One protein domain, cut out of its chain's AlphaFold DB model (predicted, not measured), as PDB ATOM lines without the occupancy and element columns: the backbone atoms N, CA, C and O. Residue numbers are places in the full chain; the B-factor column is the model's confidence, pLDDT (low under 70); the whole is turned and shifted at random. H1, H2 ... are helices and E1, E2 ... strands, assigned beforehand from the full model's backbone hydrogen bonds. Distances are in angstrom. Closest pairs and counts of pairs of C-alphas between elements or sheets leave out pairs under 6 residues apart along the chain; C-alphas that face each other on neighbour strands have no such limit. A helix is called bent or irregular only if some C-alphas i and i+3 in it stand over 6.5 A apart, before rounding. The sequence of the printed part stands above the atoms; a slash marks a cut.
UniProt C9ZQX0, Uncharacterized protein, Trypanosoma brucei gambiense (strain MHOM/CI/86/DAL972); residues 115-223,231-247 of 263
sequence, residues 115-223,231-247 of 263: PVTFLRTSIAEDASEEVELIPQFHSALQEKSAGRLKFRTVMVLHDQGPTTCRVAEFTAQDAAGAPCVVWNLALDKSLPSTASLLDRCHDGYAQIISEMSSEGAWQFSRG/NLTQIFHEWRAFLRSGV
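Overview. This is residues 115 to 223 and 231 to 247 of the 263 residues of an uncharacterized protein of Trypanosoma brucei gambiense (strain MHOM/CI/86/DAL972) (UniProt C9ZQX0). A strongly twisted four-stranded sheet forms the middle of the domain, with H4 lying along one face and H2 slanting over part of the opposite face. H1 and the last helix, H6, only graze the sheet and come close to each other, while the link after E4 leads out to H3 at one end of the long axis. The printed part has 126 residues with six named helices and four named strands, in the order E1 H1 H2 E2 E3 E4 H3 H4 H5 H6. The sheet is mixed, in the order E1 E2 E4 E3, and the class is mixed, helices and strands. The whole is compact, with a radius of gyration of the C-alphas of 15.2 A, and its outline is elongated, 48 by 30 by 27 A.

Arrangement. E1, residues 116 to 121, is an edge strand, parallel to E2, residues 151 to 158, at 18 degrees, with N 154 and O 118 2.8 A apart. H1, residues 127 to 131, and H2, residues 134 to 145, lie between them in a strand-helix-strand unit, two parallel neighbour strands joined through helices, with a right-handed crossover. H1 only grazes the sheet; its C-alpha 127 is 7.1 A from that of Leu 157. H2 is over E2 and, only just, E4, residues 180 to 185, at a height over the sheet of 10.2 A; Ile 134 and Cys 180 have the closest C-alphas of H2 and E4, 7.8 A apart. E2 and E4 are parallel at 24 degrees, with N 157 and O 183 2.8 A apart. The edge strand E3, residues 165 to 170, forms an antiparallel hairpin with E4, with N 182 and O 168 2.8 A apart. H3, residues 197 to 200, is not on the sheet. H4, residues 202 to 213, is over E2 and E4 at a height of 9.3 A, on the opposite face from H2, and runs along the strands, at 16 degrees to E4 on the local plane; the closest C-alphas of H4 and E4, Leu 185 and Gly 204, are 5.4 A apart. H5, residues 216 to 222, is only just not on the sheet, with 4 pairs of C-alphas within 10 A. H6, residues 232 to 245, only grazes the sheet; its Arg 240 and Ser 128 of H1 have C-alphas 7.4 A apart, close but not clearly touching. Every O i to N i+4 pair is within hydrogen-bond range in H1, H2, H4 and H6; H5 has 1 of 3, beside 2 of 4 O i to N i+3 pairs, and H3 is too short for such a pair.

Along the chain. E1 begins at C-alpha 116 (17.190, 58.891, 4.068), and E2 is 23.0 A long. H2 is 16.3 A and H4 16.0 A long. H5 is irregular, but only just: C-alphas 218 and 221 are 6.8 A apart. H6, 19.3 A long, ends at C-alpha 245 (33.452, 56.918, -24.801).

Size, cuts and confidence. The two C-alphas farthest apart, Ala 146 and Pro 192, are 48.3 A apart. Residues 224 to 230 are not printed, with 18.9 A between C-alphas 223 and 231. The link from E4 to H3 is long. The mean pLDDT of the printed part is 83.0, and residues 215 to 223 and 231 to 247 are under 70.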
ATOM      1  N   PRO A 115      16.951  61.332   8.272       88.75
ATOM      2  CA  PRO A 115      17.414  61.510   6.901       88.75
ATOM      3  C   PRO A 115      17.577  60.181   6.151       88.75
ATOM      4  O   PRO A 115      18.152  59.244   6.693       88.75
ATOM      5  N   VAL A 116      17.161  60.119   4.884       92.12
ATOM      6  CA  VAL A 116      17.190  58.891   4.068       92.12
ATOM      7  C   VAL A 116      18.224  58.975   2.941       92.12
ATOM      8  O   VAL A 116      18.289  59.959   2.211       92.12
ATOM      9  N   THR A 117      19.022  57.923   2.755       93.94
ATOM     10  CA  THR A 117      19.776  57.703   1.511       93.94
ATOM     11  C   THR A 117      19.013  56.714   0.648       93.94
ATOM     12  O   THR A 117      18.903  55.535   0.985       93.94
ATOM     13  N   PHE A 118      18.483  57.194  -0.467       96.31
ATOM     14  CA  PHE A 118      17.858  56.343  -1.462       96.31
ATOM     15  C   PHE A 118      18.924  55.673  -2.332       96.31
ATOM     16  O   PHE A 118      19.848  56.341  -2.791       96.31
ATOM     17  N   LEU A 119      18.800  54.370  -2.568       96.88
ATOM     18  CA  LEU A 119      19.674  53.594  -3.447       96.88
ATOM     19  C   LEU A 119      18.872  53.068  -4.638       96.88
ATOM     20  O   LEU A 119      17.908  52.325  -4.455       96.88
ATOM     21  N   ARG A 120      19.286  53.422  -5.852       96.56
ATOM     22  CA  ARG A 120      18.661  53.001  -7.113       96.56
ATOM     23  C   ARG A 120      19.695  52.315  -7.995       96.56
ATOM     24  O   ARG A 120      20.740  52.903  -8.250       96.56
ATOM     25  N   THR A 121      19.397  51.127  -8.518       95.25
ATOM     26  CA  THR A 121      20.124  50.607  -9.690       95.25
ATOM     27  C   THR A 121      19.369  51.010 -10.942       95.25
ATOM     28  O   THR A 121      18.183  50.697 -11.049       95.25
ATOM     29  N   SER A 122      20.045  51.666 -11.882       94.12
ATOM     30  CA  SER A 122      19.460  51.938 -13.195       94.12
ATOM     31  C   SER A 122      19.215  50.630 -13.934       94.12
ATOM     32  O   SER A 122      20.103  49.778 -13.991       94.12
ATOM     33  N   ILE A 123      18.022  50.478 -14.501       88.88
ATOM     34  CA  ILE A 123      17.658  49.329 -15.346       88.88
ATOM     35  C   ILE A 123      17.304  49.741 -16.776       88.88
ATOM     36  O   ILE A 123      17.009  48.871 -17.593       88.88
ATOM     37  N   ALA A 124      17.305  51.045 -17.069       88.25
ATOM     38  CA  ALA A 124      17.148  51.545 -18.426       88.25
ATOM     39  C   ALA A 124      18.309  51.096 -19.322       88.25
ATOM     40  O   ALA A 124      19.448  50.968 -18.869       88.25
ATOM     41  N   GLU A 125      17.998  50.881 -20.602       83.75
ATOM     42  CA  GLU A 125      18.994  50.583 -21.635       83.75
ATOM     43  C   GLU A 125      19.985  51.745 -21.779       83.75
ATOM     44  O   GLU A 125      21.196  51.532 -21.807       83.75
ATOM     45  N   ASP A 126      19.466  52.975 -21.785       85.69
ATOM     46  CA  ASP A 126      20.249  54.189 -21.617       85.69
ATOM     47  C   ASP A 126      20.016  54.738 -20.206       85.69
ATOM     48  O   ASP A 126      18.956  55.272 -19.882       85.69
ATOM     49  N   ALA A 127      21.033  54.626 -19.350       86.00
ATOM     50  CA  ALA A 127      20.981  55.141 -17.985       86.00
ATOM     51  C   ALA A 127      20.629  56.637 -17.917       86.00
ATOM     52  O   ALA A 127      20.159  57.105 -16.875       86.00
ATOM     53  N   SER A 128      20.859  57.397 -18.996       84.00
ATOM     54  CA  SER A 128      20.519  58.818 -19.044       84.00
ATOM     55  C   SER A 128      19.047  59.110 -18.922       84.00
ATOM     56  O   SER A 128      18.691  60.093 -18.274       84.00
ATOM     57  N   GLU A 129      18.206  58.198 -19.386       88.88
ATOM     58  CA  GLU A 129      16.763  58.330 -19.278       88.88
ATOM     59  C   GLU A 129      16.296  58.298 -17.814       88.88
ATOM     60  O   GLU A 129      15.418  59.069 -17.441       88.88
ATOM     61  N   GLU A 130      16.910  57.482 -16.942       91.81
ATOM     62  CA  GLU A 130      16.576  57.500 -15.505       91.81
ATOM     63  C   GLU A 130      17.197  58.699 -14.779       91.81
ATOM     64  O   GLU A 130      16.550  59.317 -13.932       91.81
ATOM     65  N   VAL A 131      18.451  59.046 -15.088       87.50
ATOM     66  CA  VAL A 131      19.148  60.152 -14.406       87.50
ATOM     67  C   VAL A 131      18.458  61.493 -14.687       87.50
ATOM     68  O   VAL A 131      18.341  62.320 -13.782       87.50
ATOM     69  N   GLU A 132      17.943  61.703 -15.900       88.62
ATOM     70  CA  GLU A 132      17.188  62.909 -16.278       88.62
ATOM     71  C   GLU A 132      15.879  63.082 -15.476       88.62
ATOM     72  O   GLU A 132      15.383  64.204 -15.332       88.62
ATOM     73  N   LEU A 133      15.347  62.009 -14.879       92.94
ATOM     74  CA  LEU A 133      14.133  62.036 -14.053       92.94
ATOM     75  C   LEU A 133      14.394  62.364 -12.573       92.94
ATOM     76  O   LEU A 133      13.449  62.642 -11.829       92.94
ATOM     77  N   ILE A 134      15.654  62.387 -12.128       92.94
ATOM     78  CA  ILE A 134      16.015  62.650 -10.725       92.94
ATOM     79  C   ILE A 134      15.443  63.972 -10.187       92.94
ATOM     80  O   ILE A 134      14.845  63.942  -9.108       92.94
ATOM     81  N   PRO A 135      15.545  65.121 -10.890       91.56
ATOM     82  CA  PRO A 135      14.995  66.378 -10.380       91.56
ATOM     83  C   PRO A 135      13.474  66.327 -10.176       91.56
ATOM     84  O   PRO A 135      12.959  66.880  -9.202       91.56
ATOM     85  N   GLN A 136      12.753  65.622 -11.054       94.75
ATOM     86  CA  GLN A 136      11.301  65.440 -10.939       94.75
ATOM     87  C   GLN A 136      10.965  64.572  -9.725       94.75
ATOM     88  O   GLN A 136      10.059  64.895  -8.960       94.75
ATOM     89  N   PHE A 137      11.748  63.519  -9.487       96.25
ATOM     90  CA  PHE A 137      11.533  62.618  -8.356       96.25
ATOM     91  C   PHE A 137      11.845  63.290  -7.025       96.25
ATOM     92  O   PHE A 137      11.074  63.184  -6.072       96.25
ATOM     93  N   HIS A 138      12.926  64.062  -6.968       95.88
ATOM     94  CA  HIS A 138      13.251  64.860  -5.793       95.88
ATOM     95  C   HIS A 138      12.171  65.913  -5.504       95.88
ATOM     96  O   HIS A 138      11.791  66.079  -4.344       95.88
ATOM     97  N   SER A 139      11.627  66.560  -6.541       95.19
ATOM     98  CA  SER A 139      10.503  67.496  -6.394       95.19
ATOM     99  C   SER A 139       9.265  66.800  -5.820       95.19
ATOM    100  O   SER A 139       8.703  67.284  -4.840       95.19
ATOM    101  N   ALA A 140       8.902  65.625  -6.344       96.88
ATOM    102  CA  ALA A 140       7.780  64.827  -5.848       96.88
ATOM    103  C   ALA A 140       7.942  64.451  -4.364       96.88
ATOM    104  O   ALA A 140       7.022  64.619  -3.564       96.88
ATOM    105  N   LEU A 141       9.136  64.005  -3.955       96.56
ATOM    106  CA  LEU A 141       9.431  63.696  -2.551       96.56
ATOM    107  C   LEU A 141       9.340  64.933  -1.649       96.56
ATOM    108  O   LEU A 141       8.862  64.848  -0.513       96.56
ATOM    109  N   GLN A 142       9.812  66.088  -2.123       95.19
ATOM    110  CA  GLN A 142       9.721  67.335  -1.368       95.19
ATOM    111  C   GLN A 142       8.285  67.808  -1.216       95.19
ATOM    112  O   GLN A 142       7.893  68.156  -0.103       95.19
ATOM    113  N   GLU A 143       7.498  67.780  -2.285       95.50
ATOM    114  CA  GLU A 143       6.085  68.141  -2.248       95.50
ATOM    115  C   GLU A 143       5.320  67.223  -1.290       95.50
ATOM    116  O   GLU A 143       4.728  67.693  -0.315       95.50
ATOM    117  N   LYS A 144       5.446  65.903  -1.474       95.62
ATOM    118  CA  LYS A 144       4.776  64.889  -0.647       95.62
ATOM    119  C   LYS A 144       5.146  64.999   0.834       95.62
ATOM    120  O   LYS A 144       4.295  64.835   1.706       95.62
ATOM    121  N   SER A 145       6.407  65.305   1.145       95.44
ATOM    122  CA  SER A 145       6.872  65.460   2.532       95.44
ATOM    123  C   SER A 145       6.696  66.872   3.104       95.44
ATOM    124  O   SER A 145       7.042  67.109   4.269       95.44
ATOM    125  N   ALA A 146       6.172  67.825   2.325       94.50
ATOM    126  CA  ALA A 146       6.165  69.254   2.642       94.50
ATOM    127  C   ALA A 146       7.565  69.784   3.037       94.50
ATOM    128  O   ALA A 146       7.723  70.525   4.009       94.50
ATOM    129  N   GLY A 147       8.609  69.321   2.341       92.19
ATOM    130  CA  GLY A 147      10.014  69.691   2.552       92.19
ATOM    131  C   GLY A 147      10.649  69.169   3.851       92.19
ATOM    132  O   GLY A 147      11.796  69.515   4.169       92.19
ATOM    133  N   ARG A 148       9.924  68.349   4.625       93.25
ATOM    134  CA  ARG A 148      10.386  67.835   5.925       93.25
ATOM    135  C   ARG A 148      11.337  66.655   5.789       93.25
ATOM    136  O   ARG A 148      12.217  66.501   6.635       93.25
ATOM    137  N   LEU A 149      11.189  65.837   4.745       92.69
ATOM    138  CA  LEU A 149      12.096  64.718   4.520       92.69
ATOM    139  C   LEU A 149      13.455  65.257   4.071       92.69
ATOM    140  O   LEU A 149      13.570  65.950   3.063       92.69
ATOM    141  N   LYS A 150      14.502  64.922   4.824       91.25
ATOM    142  CA  LYS A 150      15.882  65.118   4.380       91.25
ATOM    143  C   LYS A 150      16.331  63.856   3.675       91.25
ATOM    144  O   LYS A 150      16.209  62.769   4.232       91.25
ATOM    145  N   PHE A 151      16.832  63.995   2.460       93.25
ATOM    146  CA  PHE A 151      17.258  62.845   1.691       93.25
ATOM    147  C   PHE A 151      18.354  63.196   0.695       93.25
ATOM    148  O   PHE A 151      18.650  64.366   0.446       93.25
ATOM    149  N   ARG A 152      18.946  62.146   0.143       92.69
ATOM    150  CA  ARG A 152      19.803  62.169  -1.039       92.69
ATOM    151  C   ARG A 152      19.609  60.870  -1.806       92.69
ATOM    152  O   ARG A 152      19.145  59.883  -1.227       92.69
ATOM    153  N   THR A 153      20.047  60.856  -3.053       95.25
ATOM    154  CA  THR A 153      19.952  59.671  -3.907       95.25
ATOM    155  C   THR A 153      21.334  59.199  -4.339       95.25
ATOM    156  O   THR A 153      22.226  59.992  -4.631       95.25
ATOM    157  N   VAL A 154      21.517  57.886  -4.353       95.69
ATOM    158  CA  VAL A 154      22.667  57.200  -4.927       95.69
ATOM    159  C   VAL A 154      22.146  56.370  -6.089       95.69
ATOM    160  O   VAL A 154      21.400  55.411  -5.881       95.69
ATOM    161  N   MET A 155      22.521  56.749  -7.308       95.75
ATOM    162  CA  MET A 155      22.232  55.968  -8.507       95.75
ATOM    163  C   MET A 155      23.430  55.100  -8.860       95.75
ATOM    164  O   MET A 155      24.562  55.573  -8.878       95.75
ATOM    165  N   VAL A 156      23.179  53.833  -9.159       96.19
ATOM    166  CA  VAL A 156      24.195  52.842  -9.503       96.19
ATOM    167  C   VAL A 156      23.954  52.353 -10.922       96.19
ATOM    168  O   VAL A 156      22.864  51.882 -11.248       96.19
ATOM    169  N   LEU A 157      24.986  52.452 -11.753       93.88
ATOM    170  CA  LEU A 157      25.015  51.990 -13.135       93.88
ATOM    171  C   LEU A 157      25.925  50.767 -13.207       93.88
ATOM    172  O   LEU A 157      27.071  50.831 -12.769       93.88
ATOM    173  N   HIS A 158      25.427  49.648 -13.722       91.00
ATOM    174  CA  HIS A 158      26.221  48.422 -13.816       91.00
ATOM    175  C   HIS A 158      27.082  48.404 -15.080       91.00
ATOM    176  O   HIS A 158      26.596  48.688 -16.173       91.00
ATOM    177  N   ASP A 159      28.350  48.031 -14.902       85.88
ATOM    178  CA  ASP A 159      29.331  47.699 -15.945       85.88
ATOM    179  C   ASP A 159      29.491  48.765 -17.049       85.88
ATOM    180  O   ASP A 159      29.721  48.436 -18.209       85.88
ATOM    181  N   GLN A 160      29.402  50.055 -16.699       81.44
ATOM    182  CA  GLN A 160      29.647  51.181 -17.620       81.44
ATOM    183  C   GLN A 160      31.128  51.597 -17.683       81.44
ATOM    184  O   GLN A 160      31.505  52.507 -18.418       81.44
ATOM    185  N   GLY A 161      31.992  50.951 -16.900       83.75
ATOM    186  CA  GLY A 161      33.416  51.259 -16.812       83.75
ATOM    187  C   GLY A 161      34.194  50.201 -16.025       83.75
ATOM    188  O   GLY A 161      33.590  49.376 -15.336       83.75
ATOM    189  N   PRO A 162      35.537  50.213 -16.103       87.50
ATOM    190  CA  PRO A 162      36.383  49.144 -15.566       87.50
ATOM    191  C   PRO A 162      36.500  49.139 -14.036       87.50
ATOM    192  O   PRO A 162      36.977  48.158 -13.472       87.50
ATOM    193  N   THR A 163      36.108  50.220 -13.360       92.88
ATOM    194  CA  THR A 163      36.266  50.386 -11.911       92.88
ATOM    195  C   THR A 163      35.007  50.950 -11.268       92.88
ATOM    196  O   THR A 163      34.284  51.738 -11.875       92.88
ATOM    197  N   THR A 164      34.749  50.566 -10.017       96.19
ATOM    198  CA  THR A 164      33.674  51.162  -9.218       96.19
ATOM    199  C   THR A 164      34.087  52.559  -8.759       96.19
ATOM    200  O   THR A 164      35.032  52.713  -7.980       96.19
ATOM    201  N   CYS A 165      33.405  53.590  -9.255       93.25
ATOM    202  CA  CYS A 165      33.732  54.988  -8.976       93.25
ATOM    203  C   CYS A 165      32.527  55.919  -9.171       93.25
ATOM    204  O   CYS A 165      31.560  55.585  -9.860       93.25
ATOM    205  N   ARG A 166      32.598  57.115  -8.573       93.00
ATOM    206  CA  ARG A 166      31.658  58.204  -8.859       93.00
ATOM    207  C   ARG A 166      31.866  58.684 -10.291       93.00
ATOM    208  O   ARG A 166      32.998  58.959 -10.683       93.00
ATOM    209  N   VAL A 167      30.779  58.819 -11.039       88.19
ATOM    210  CA  VAL A 167      30.801  59.286 -12.435       88.19
ATOM    211  C   VAL A 167      30.090  60.621 -12.626       88.19
ATOM    212  O   VAL A 167      30.404  61.339 -13.570       88.19
ATOM    213  N   ALA A 168      29.163  60.974 -11.734       86.06
ATOM    214  CA  ALA A 168      28.517  62.280 -11.724       86.06
ATOM    215  C   ALA A 168      28.001  62.634 -10.324       86.06
ATOM    216  O   ALA A 168      27.738  61.758  -9.496       86.06
ATOM    217  N   GLU A 169      27.826  63.929 -10.082       86.62
ATOM    218  CA  GLU A 169      27.218  64.464  -8.870       86.62
ATOM    219  C   GLU A 169      26.322  65.645  -9.243       86.62
ATOM    220  O   GLU A 169      26.738  66.553  -9.963       86.62
ATOM    221  N   PHE A 170      25.087  65.608  -8.759       83.12
ATOM    222  CA  PHE A 170      24.116  66.682  -8.875       83.12
ATOM    223  C   PHE A 170      24.035  67.370  -7.526       83.12
ATOM    224  O   PHE A 170      23.739  66.731  -6.505       83.12
ATOM    225  N   THR A 171      24.298  68.673  -7.517       79.06
ATOM    226  CA  THR A 171      24.164  69.464  -6.299       79.06
ATOM    227  C   THR A 171      22.695  69.554  -5.888       79.06
ATOM    228  O   THR A 171      21.784  69.219  -6.648       79.06
ATOM    229  N   ALA A 172      22.438  70.050  -4.678       72.81
ATOM    230  CA  ALA A 172      21.071  70.329  -4.258       72.81
ATOM    231  C   ALA A 172      20.366  71.278  -5.245       72.81
ATOM    232  O   ALA A 172      19.189  71.107  -5.513       72.81
ATOM    233  N   GLN A 173      21.066  72.245  -5.834       73.62
ATOM    234  CA  GLN A 173      20.490  73.155  -6.823       73.62
ATOM    235  C   GLN A 173      20.084  72.427  -8.114       73.62
ATOM    236  O   GLN A 173      19.053  72.752  -8.696       73.62
ATOM    237  N   ASP A 174      20.854  71.416  -8.516       70.62
ATOM    238  CA  ASP A 174      20.659  70.680  -9.770       70.62
ATOM    239  C   ASP A 174      19.593  69.579  -9.661       70.62
ATOM    240  O   ASP A 174      19.005  69.172 -10.661       70.62
ATOM    241  N   ALA A 175      19.322  69.101  -8.444       77.00
ATOM    242  CA  ALA A 175      18.408  67.997  -8.170       77.00
ATOM    243  C   ALA A 175      17.313  68.405  -7.168       77.00
ATOM    244  O   ALA A 175      17.057  67.730  -6.169       77.00
ATOM    245  N   ALA A 176      16.671  69.543  -7.451       80.44
ATOM    246  CA  ALA A 176      15.489  70.042  -6.748       80.44
ATOM    247  C   ALA A 176      15.630  70.037  -5.216       80.44
ATOM    248  O   ALA A 176      14.788  69.521  -4.505       80.44
ATOM    249  N   GLY A 177      16.723  70.576  -4.687       77.00
ATOM    250  CA  GLY A 177      17.005  70.761  -3.260       77.00
ATOM    251  C   GLY A 177      17.650  69.576  -2.528       77.00
ATOM    252  O   GLY A 177      17.956  69.720  -1.343       77.00
ATOM    253  N   ALA A 178      17.895  68.437  -3.185       86.25
ATOM    254  CA  ALA A 178      18.539  67.266  -2.577       86.25
ATOM    255  C   ALA A 178      19.631  66.684  -3.493       86.25
ATOM    256  O   ALA A 178      19.387  66.539  -4.685       86.25
ATOM    257  N   PRO A 179      20.826  66.336  -2.981       90.25
ATOM    258  CA  PRO A 179      21.920  65.880  -3.831       90.25
ATOM    259  C   PRO A 179      21.676  64.475  -4.397       90.25
ATOM    260  O   PRO A 179      21.027  63.631  -3.767       90.25
ATOM    261  N   CYS A 180      22.250  64.212  -5.569       92.19
ATOM    262  CA  CYS A 180      22.304  62.882  -6.174       92.19
ATOM    263  C   CYS A 180      23.739  62.551  -6.590       92.19
ATOM    264  O   CYS A 180      24.391  63.360  -7.243       92.19
ATOM    265  N   VAL A 181      24.231  61.363  -6.235       92.88
ATOM    266  CA  VAL A 181      25.545  60.870  -6.673       92.88
ATOM    267  C   VAL A 181      25.344  59.654  -7.559       92.88
ATOM    268  O   VAL A 181      24.687  58.690  -7.162       92.88
ATOM    269  N   VAL A 182      25.935  59.684  -8.749       92.88
ATOM    270  CA  VAL A 182      25.887  58.583  -9.709       92.88
ATOM    271  C   VAL A 182      27.201  57.821  -9.660       92.88
ATOM    272  O   VAL A 182      28.285  58.405  -9.739       92.88
ATOM    273  N   TRP A 183      27.096  56.507  -9.562       95.25
ATOM    274  CA  TRP A 183      28.206  55.576  -9.486       95.25
ATOM    275  C   TRP A 183      28.192  54.628 -10.672       95.25
ATOM    276  O   TRP A 183      27.160  54.036 -10.981       95.25
ATOM    277  N   ASN A 184      29.356  54.419 -11.280       94.75
ATOM    278  CA  ASN A 184      29.604  53.186 -12.007       94.75
ATOM    279  C   ASN A 184      29.943  52.087 -10.997       94.75
ATOM    280  O   ASN A 184      30.744  52.306 -10.088       94.75
ATOM    281  N   LEU A 185      29.367  50.908 -11.188       95.81
ATOM    282  CA  LEU A 185      29.713  49.684 -10.487       95.81
ATOM    283  C   LEU A 185      30.357  48.730 -11.487       95.81
ATOM    284  O   LEU A 185      29.708  48.285 -12.435       95.81
ATOM    285  N   ALA A 186      31.625  48.400 -11.260       94.19
ATOM    286  CA  ALA A 186      32.297  47.360 -12.021       94.19
ATOM    287  C   ALA A 186      31.882  45.982 -11.495       94.19
ATOM    288  O   ALA A 186      31.848  45.755 -10.284       94.19
ATOM    289  N   LEU A 187      31.576  45.064 -12.411       93.38
ATOM    290  CA  LEU A 187      31.351  43.666 -12.060       93.38
ATOM    291  C   LEU A 187      32.687  42.984 -11.782       93.38
ATOM    292  O   LEU A 187      33.653  43.190 -12.520       93.38
ATOM    293  N   ASP A 188      32.720  42.104 -10.788       93.31
ATOM    294  CA  ASP A 188      33.835  41.189 -10.607       93.31
ATOM    295  C   ASP A 188      33.850  40.175 -11.765       93.31
ATOM    296  O   ASP A 188      32.956  39.333 -11.922       93.31
ATOM    297  N   LYS A 189      34.858  40.319 -12.631       92.06
ATOM    298  CA  LYS A 189      35.096  39.463 -13.804       92.06
ATOM    299  C   LYS A 189      36.043  38.301 -13.485       92.06
ATOM    300  O   LYS A 189      36.288  37.481 -14.362       92.06
ATOM    301  N   SER A 190      36.575  38.235 -12.261       94.69
ATOM    302  CA  SER A 190      37.390  37.115 -11.779       94.69
ATOM    303  C   SER A 190      36.540  35.927 -11.319       94.69
ATOM    304  O   SER A 190      37.016  34.790 -11.319       94.69
ATOM    305  N   LEU A 191      35.271  36.172 -10.976       93.69
ATOM    306  CA  LEU A 191      34.325  35.128 -10.603       93.69
ATOM    307  C   LEU A 191      33.893  34.271 -11.810       93.69
ATOM    308  O   LEU A 191      33.832  34.768 -12.939       93.69
ATOM    309  N   PRO A 192      33.540  32.990 -11.586       93.94
ATOM    310  CA  PRO A 192      33.002  32.124 -12.632       93.94
ATOM    311  C   PRO A 192      31.741  32.704 -13.284       93.94
ATOM    312  O   PRO A 192      30.957  33.393 -12.634       93.94
ATOM    313  N   SER A 193      31.471  32.338 -14.540       88.50
ATOM    314  CA  SER A 193      30.246  32.748 -15.252       88.50
ATOM    315  C   SER A 193      28.951  32.239 -14.610       88.50
ATOM    316  O   SER A 193      27.882  32.751 -14.913       88.50
ATOM    317  N   THR A 194      29.039  31.243 -13.726       91.81
ATOM    318  CA  THR A 194      27.917  30.717 -12.938       91.81
ATOM    319  C   THR A 194      27.634  31.522 -11.669       91.81
ATOM    320  O   THR A 194      26.638  31.251 -10.999       91.81
ATOM    321  N   ALA A 195      28.501  32.470 -11.302       92.25
ATOM    322  CA  ALA A 195      28.274  33.331 -10.150       92.25
ATOM    323  C   ALA A 195      27.076  34.250 -10.403       92.25
ATOM    324  O   ALA A 195      26.904  34.788 -11.499       92.25
ATOM    325  N   SER A 196      26.265  34.457  -9.365       90.81
ATOM    326  CA  SER A 196      25.109  35.341  -9.459       90.81
ATOM    327  C   SER A 196      25.534  36.775  -9.781       90.81
ATOM    328  O   SER A 196      26.628  37.219  -9.416       90.81
ATOM    329  N   LEU A 197      24.634  37.554 -10.389       90.25
ATOM    330  CA  LEU A 197      24.836  39.001 -10.513       90.25
ATOM    331  C   LEU A 197      25.075  39.645  -9.136       90.25
ATOM    332  O   LEU A 197      25.867  40.578  -9.011       90.25
ATOM    333  N   LEU A 198      24.420  39.118  -8.102       91.94
ATOM    334  CA  LEU A 198      24.518  39.601  -6.735       91.94
ATOM    335  C   LEU A 198      25.932  39.439  -6.151       91.94
ATOM    336  O   LEU A 198      26.437  40.350  -5.495       91.94
ATOM    337  N   ASP A 199      26.586  38.311  -6.421       94.00
ATOM    338  CA  ASP A 199      27.969  38.057  -6.011       94.00
ATOM    339  C   ASP A 199      28.944  38.901  -6.827       94.00
ATOM    340  O   ASP A 199      29.815  39.554  -6.259       94.00
ATOM    341  N   ARG A 200      28.730  38.991  -8.144       94.75
ATOM    342  CA  ARG A 200      29.569  39.800  -9.041       94.75
ATOM    343  C   ARG A 200      29.513  41.297  -8.742       94.75
ATOM    344  O   ARG A 200      30.456  42.006  -9.077       94.75
ATOM    345  N   CYS A 201      28.441  41.790  -8.124       95.38
ATOM    346  CA  CYS A 201      28.326  43.195  -7.728       95.38
ATOM    347  C   CYS A 201      28.742  43.475  -6.278       95.38
ATOM    348  O   CYS A 201      28.722  44.640  -5.874       95.38
ATOM    349  N   HIS A 202      29.058  42.446  -5.483       96.00
ATOM    350  CA  HIS A 202      29.205  42.562  -4.031       96.00
ATOM    351  C   HIS A 202      30.199  43.653  -3.621       96.00
ATOM    352  O   HIS A 202      29.829  44.581  -2.902       96.00
ATOM    353  N   ASP A 203      31.434  43.575  -4.116       96.31
ATOM    354  CA  ASP A 203      32.508  44.483  -3.705       96.31
ATOM    355  C   ASP A 203      32.241  45.922  -4.159       96.31
ATOM    356  O   ASP A 203      32.488  46.873  -3.417       96.31
ATOM    357  N   GLY A 204      31.643  46.084  -5.342       96.44
ATOM    358  CA  GLY A 204      31.218  47.387  -5.838       96.44
ATOM    359  C   GLY A 204      30.159  48.030  -4.940       96.44
ATOM    360  O   GLY A 204      30.306  49.182  -4.534       96.44
ATOM    361  N   TYR A 205      29.121  47.284  -4.554       97.25
ATOM    362  CA  TYR A 205      28.126  47.785  -3.601       97.25
ATOM    363  C   TYR A 205      28.716  48.035  -2.216       97.25
ATOM    364  O   TYR A 205      28.363  49.037  -1.596       97.25
ATOM    365  N   ALA A 206      29.619  47.177  -1.738       96.75
ATOM    366  CA  ALA A 206      30.292  47.359  -0.457       96.75
ATOM    367  C   ALA A 206      31.063  48.686  -0.420       96.75
ATOM    368  O   ALA A 206      30.921  49.448   0.538       96.75
ATOM    369  N   GLN A 207      31.800  49.006  -1.488       96.06
ATOM    370  CA  GLN A 207      32.490  50.287  -1.634       96.06
ATOM    371  C   GLN A 207      31.502  51.463  -1.616       96.06
ATOM    372  O   GLN A 207      31.657  52.376  -0.802       96.06
ATOM    373  N   ILE A 208      30.466  51.425  -2.462       95.81
ATOM    374  CA  ILE A 208      29.472  52.506  -2.584       95.81
ATOM    375  C   ILE A 208      28.769  52.750  -1.246       95.81
ATOM    376  O   ILE A 208      28.690  53.886  -0.776       95.81
ATOM    377  N   ILE A 209      28.261  51.692  -0.613       94.69
ATOM    378  CA  ILE A 209      27.516  51.786   0.644       94.69
ATOM    379  C   ILE A 209      28.427  52.279   1.764       94.69
ATOM    380  O   ILE A 209      28.005  53.146   2.526       94.69
ATOM    381  N   SER A 210      29.661  51.779   1.861       92.50
ATOM    382  CA  SER A 210      30.632  52.227   2.865       92.50
ATOM    383  C   SER A 210      30.934  53.721   2.724       92.50
ATOM    384  O   SER A 210      30.752  54.490   3.672       92.50
ATOM    385  N   GLU A 211      31.299  54.161   1.519       92.12
ATOM    386  CA  GLU A 211      31.681  55.548   1.260       92.12
ATOM    387  C   GLU A 211      30.514  56.508   1.491       92.12
ATOM    388  O   GLU A 211      30.632  57.500   2.224       92.12
ATOM    389  N   MET A 212      29.354  56.176   0.923       91.50
ATOM    390  CA  MET A 212      28.162  56.993   1.071       91.50
ATOM    391  C   MET A 212      27.630  56.942   2.503       91.50
ATOM    392  O   MET A 212      27.030  57.913   2.945       91.50
ATOM    393  N   SER A 213      27.889  55.902   3.297       88.75
ATOM    394  CA  SER A 213      27.460  55.866   4.702       88.75
ATOM    395  C   SER A 213      28.239  56.815   5.616       88.75
ATOM    396  O   SER A 213      27.765  57.064   6.721       88.75
ATOM    397  N   SER A 214      29.368  57.392   5.202       81.81
ATOM    398  CA  SER A 214      30.109  58.345   6.042       81.81
ATOM    399  C   SER A 214      29.299  59.624   6.347       81.81
ATOM    400  O   SER A 214      28.545  60.114   5.509       81.81
ATOM    401  N   GLU A 215      29.437  60.201   7.548       69.38
ATOM    402  CA  GLU A 215      28.818  61.506   7.875       69.38
ATOM    403  C   GLU A 215      29.363  62.627   6.979       69.38
ATOM    404  O   GLU A 215      28.627  63.525   6.575       69.38
ATOM    405  N   GLY A 216      30.640  62.529   6.588       66.06
ATOM    406  CA  GLY A 216      31.243  63.413   5.592       66.06
ATOM    407  C   GLY A 216      30.451  63.414   4.285       66.06
ATOM    408  O   GLY A 216      30.161  64.487   3.768       66.06
ATOM    409  N   ALA A 217      29.986  62.246   3.817       65.75
ATOM    410  CA  ALA A 217      29.136  62.109   2.628       65.75
ATOM    411  C   ALA A 217      27.813  62.902   2.697       65.75
ATOM    412  O   ALA A 217      27.204  63.150   1.657       65.75
ATOM    413  N   TRP A 218      27.350  63.300   3.888       65.81
ATOM    414  CA  TRP A 218      26.206  64.206   4.068       65.81
ATOM    415  C   TRP A 218      26.608  65.688   4.108       65.81
ATOM    416  O   TRP A 218      25.785  66.553   3.823       65.81
ATOM    417  N   GLN A 219      27.859  65.993   4.458       55.09
ATOM    418  CA  GLN A 219      28.389  67.356   4.582       55.09
ATOM    419  C   GLN A 219      28.927  67.934   3.265       55.09
ATOM    420  O   GLN A 219      29.075  69.155   3.164       55.09
ATOM    421  N   PHE A 220      29.177  67.105   2.242       49.59
ATOM    422  CA  PHE A 220      29.677  67.577   0.939       49.59
ATOM    423  C   PHE A 220      28.719  68.526   0.197       49.59
ATOM    424  O   PHE A 220      29.135  69.174  -0.753       49.59
ATOM    425  N   SER A 221      27.502  68.760   0.699       43.53
ATOM    426  CA  SER A 221      26.624  69.833   0.216       43.53
ATOM    427  C   SER A 221      27.033  71.252   0.665       43.53
ATOM    428  O   SER A 221      26.342  72.211   0.324       43.53
ATOM    429  N   ARG A 222      28.100  71.419   1.467       34.41
ATOM    430  CA  ARG A 222      28.625  72.738   1.899       34.41
ATOM    431  C   ARG A 222      29.988  73.104   1.313       34.41
ATOM    432  O   ARG A 222      30.426  74.242   1.472       34.41
ATOM    433  N   GLY A 223      30.657  72.169   0.647       31.53
ATOM    434  CA  GLY A 223      31.883  72.467  -0.076       31.53
ATOM    435  C   GLY A 223      31.527  73.121  -1.399       31.53
ATOM    436  O   GLY A 223      31.094  72.432  -2.315       31.53
ATOM    437  N   ASN A 231      25.331  74.252 -16.790       43.09
ATOM    438  CA  ASN A 231      23.958  73.907 -17.121       43.09
ATOM    439  C   ASN A 231      23.839  72.370 -17.096       43.09
ATOM    440  O   ASN A 231      24.743  71.691 -17.592       43.09
ATOM    441  N   LEU A 232      22.745  71.831 -16.547       47.25
ATOM    442  CA  LEU A 232      22.389  70.409 -16.599       47.25
ATOM    443  C   LEU A 232      22.675  69.810 -17.982       47.25
ATOM    444  O   LEU A 232      23.264  68.742 -18.078       47.25
ATOM    445  N   THR A 233      22.380  70.540 -19.061       48.06
ATOM    446  CA  THR A 233      22.669  70.132 -20.445       48.06
ATOM    447  C   THR A 233      24.151  69.831 -20.705       48.06
ATOM    448  O   THR A 233      24.463  68.911 -21.451       48.06
ATOM    449  N   GLN A 234      25.079  70.567 -20.090       49.53
ATOM    450  CA  GLN A 234      26.520  70.341 -20.221       49.53
ATOM    451  C   GLN A 234      26.990  69.146 -19.383       49.53
ATOM    452  O   GLN A 234      27.791  68.353 -19.871       49.53
ATOM    453  N   ILE A 235      26.446  68.970 -18.172       54.16
ATOM    454  CA  ILE A 235      26.682  67.772 -17.345       54.16
ATOM    455  C   ILE A 235      26.180  66.533 -18.095       54.16
ATOM    456  O   ILE A 235      26.922  65.567 -18.248       54.16
ATOM    457  N   PHE A 236      24.972  66.596 -18.660       55.47
ATOM    458  CA  PHE A 236      24.408  65.537 -19.493       55.47
ATOM    459  C   PHE A 236      25.192  65.323 -20.789       55.47
ATOM    460  O   PHE A 236      25.329  64.184 -21.212       55.47
ATOM    461  N   HIS A 237      25.752  66.359 -21.422       55.50
ATOM    462  CA  HIS A 237      26.586  66.190 -22.617       55.50
ATOM    463  C   HIS A 237      27.929  65.528 -22.319       55.50
ATOM    464  O   HIS A 237      28.310  64.611 -23.041       55.50
ATOM    465  N   GLU A 238      28.638  65.967 -21.280       55.88
ATOM    466  CA  GLU A 238      29.906  65.365 -20.851       55.88
ATOM    467  C   GLU A 238      29.692  63.940 -20.339       55.88
ATOM    468  O   GLU A 238      30.494  63.053 -20.612       55.88
ATOM    469  N   TRP A 239      28.565  63.686 -19.679       56.84
ATOM    470  CA  TRP A 239      28.206  62.357 -19.211       56.84
ATOM    471  C   TRP A 239      27.705  61.437 -20.332       56.84
ATOM    472  O   TRP A 239      28.148  60.297 -20.420       56.84
ATOM    473  N   ARG A 240      26.893  61.921 -21.281       58.25
ATOM    474  CA  ARG A 240      26.610  61.185 -22.527       58.25
ATOM    475  C   ARG A 240      27.899  60.934 -23.299       58.25
ATOM    476  O   ARG A 240      28.028  59.882 -23.909       58.25
ATOM    477  N   ALA A 241      28.860  61.856 -23.277       56.44
ATOM    478  CA  ALA A 241      30.173  61.636 -23.870       56.44
ATOM    479  C   ALA A 241      30.974  60.572 -23.104       56.44
ATOM    480  O   ALA A 241      31.578  59.726 -23.751       56.44
ATOM    481  N   PHE A 242      30.919  60.542 -21.768       54.16
ATOM    482  CA  PHE A 242      31.495  59.477 -20.940       54.16
ATOM    483  C   PHE A 242      30.877  58.113 -21.281       54.16
ATOM    484  O   PHE A 242      31.612  57.207 -21.675       54.16
ATOM    485  N   LEU A 243      29.543  58.005 -21.261       51.91
ATOM    486  CA  LEU A 243      28.801  56.797 -21.644       51.91
ATOM    487  C   LEU A 243      29.089  56.367 -23.092       51.91
ATOM    488  O   LEU A 243      29.183  55.181 -23.372       51.91
ATOM    489  N   ARG A 244      29.276  57.317 -24.021       52.94
ATOM    490  CA  ARG A 244      29.635  57.036 -25.427       52.94
ATOM    491  C   ARG A 244      31.116  56.697 -25.630       52.94
ATOM    492  O   ARG A 244      31.450  56.029 -26.604       52.94
ATOM    493  N   SER A 245      32.005  57.185 -24.762       48.97
ATOM    494  CA  SER A 245      33.452  56.918 -24.801       48.97
ATOM    495  C   SER A 245      33.814  55.560 -24.199       48.97
ATOM    496  O   SER A 245      34.811  54.954 -24.596       48.97
ATOM    497  N   GLY A 246      32.968  55.048 -23.300       43.50
ATOM    498  CA  GLY A 246      32.910  53.636 -22.955       43.50
ATOM    499  C   GLY A 246      32.346  52.873 -24.145       43.50
ATOM    500  O   GLY A 246      31.136  52.767 -24.291       43.50
ATOM    501  N   VAL A 247      33.244  52.437 -25.036       35.16
ATOM    502  CA  VAL A 247      33.040  51.524 -26.174       35.16
ATOM    503  C   VAL A 247      31.669  50.856 -26.149       35.16
ATOM    504  O   VAL A 247      31.414  50.084 -25.234       35.16
TER     505      VAL A 247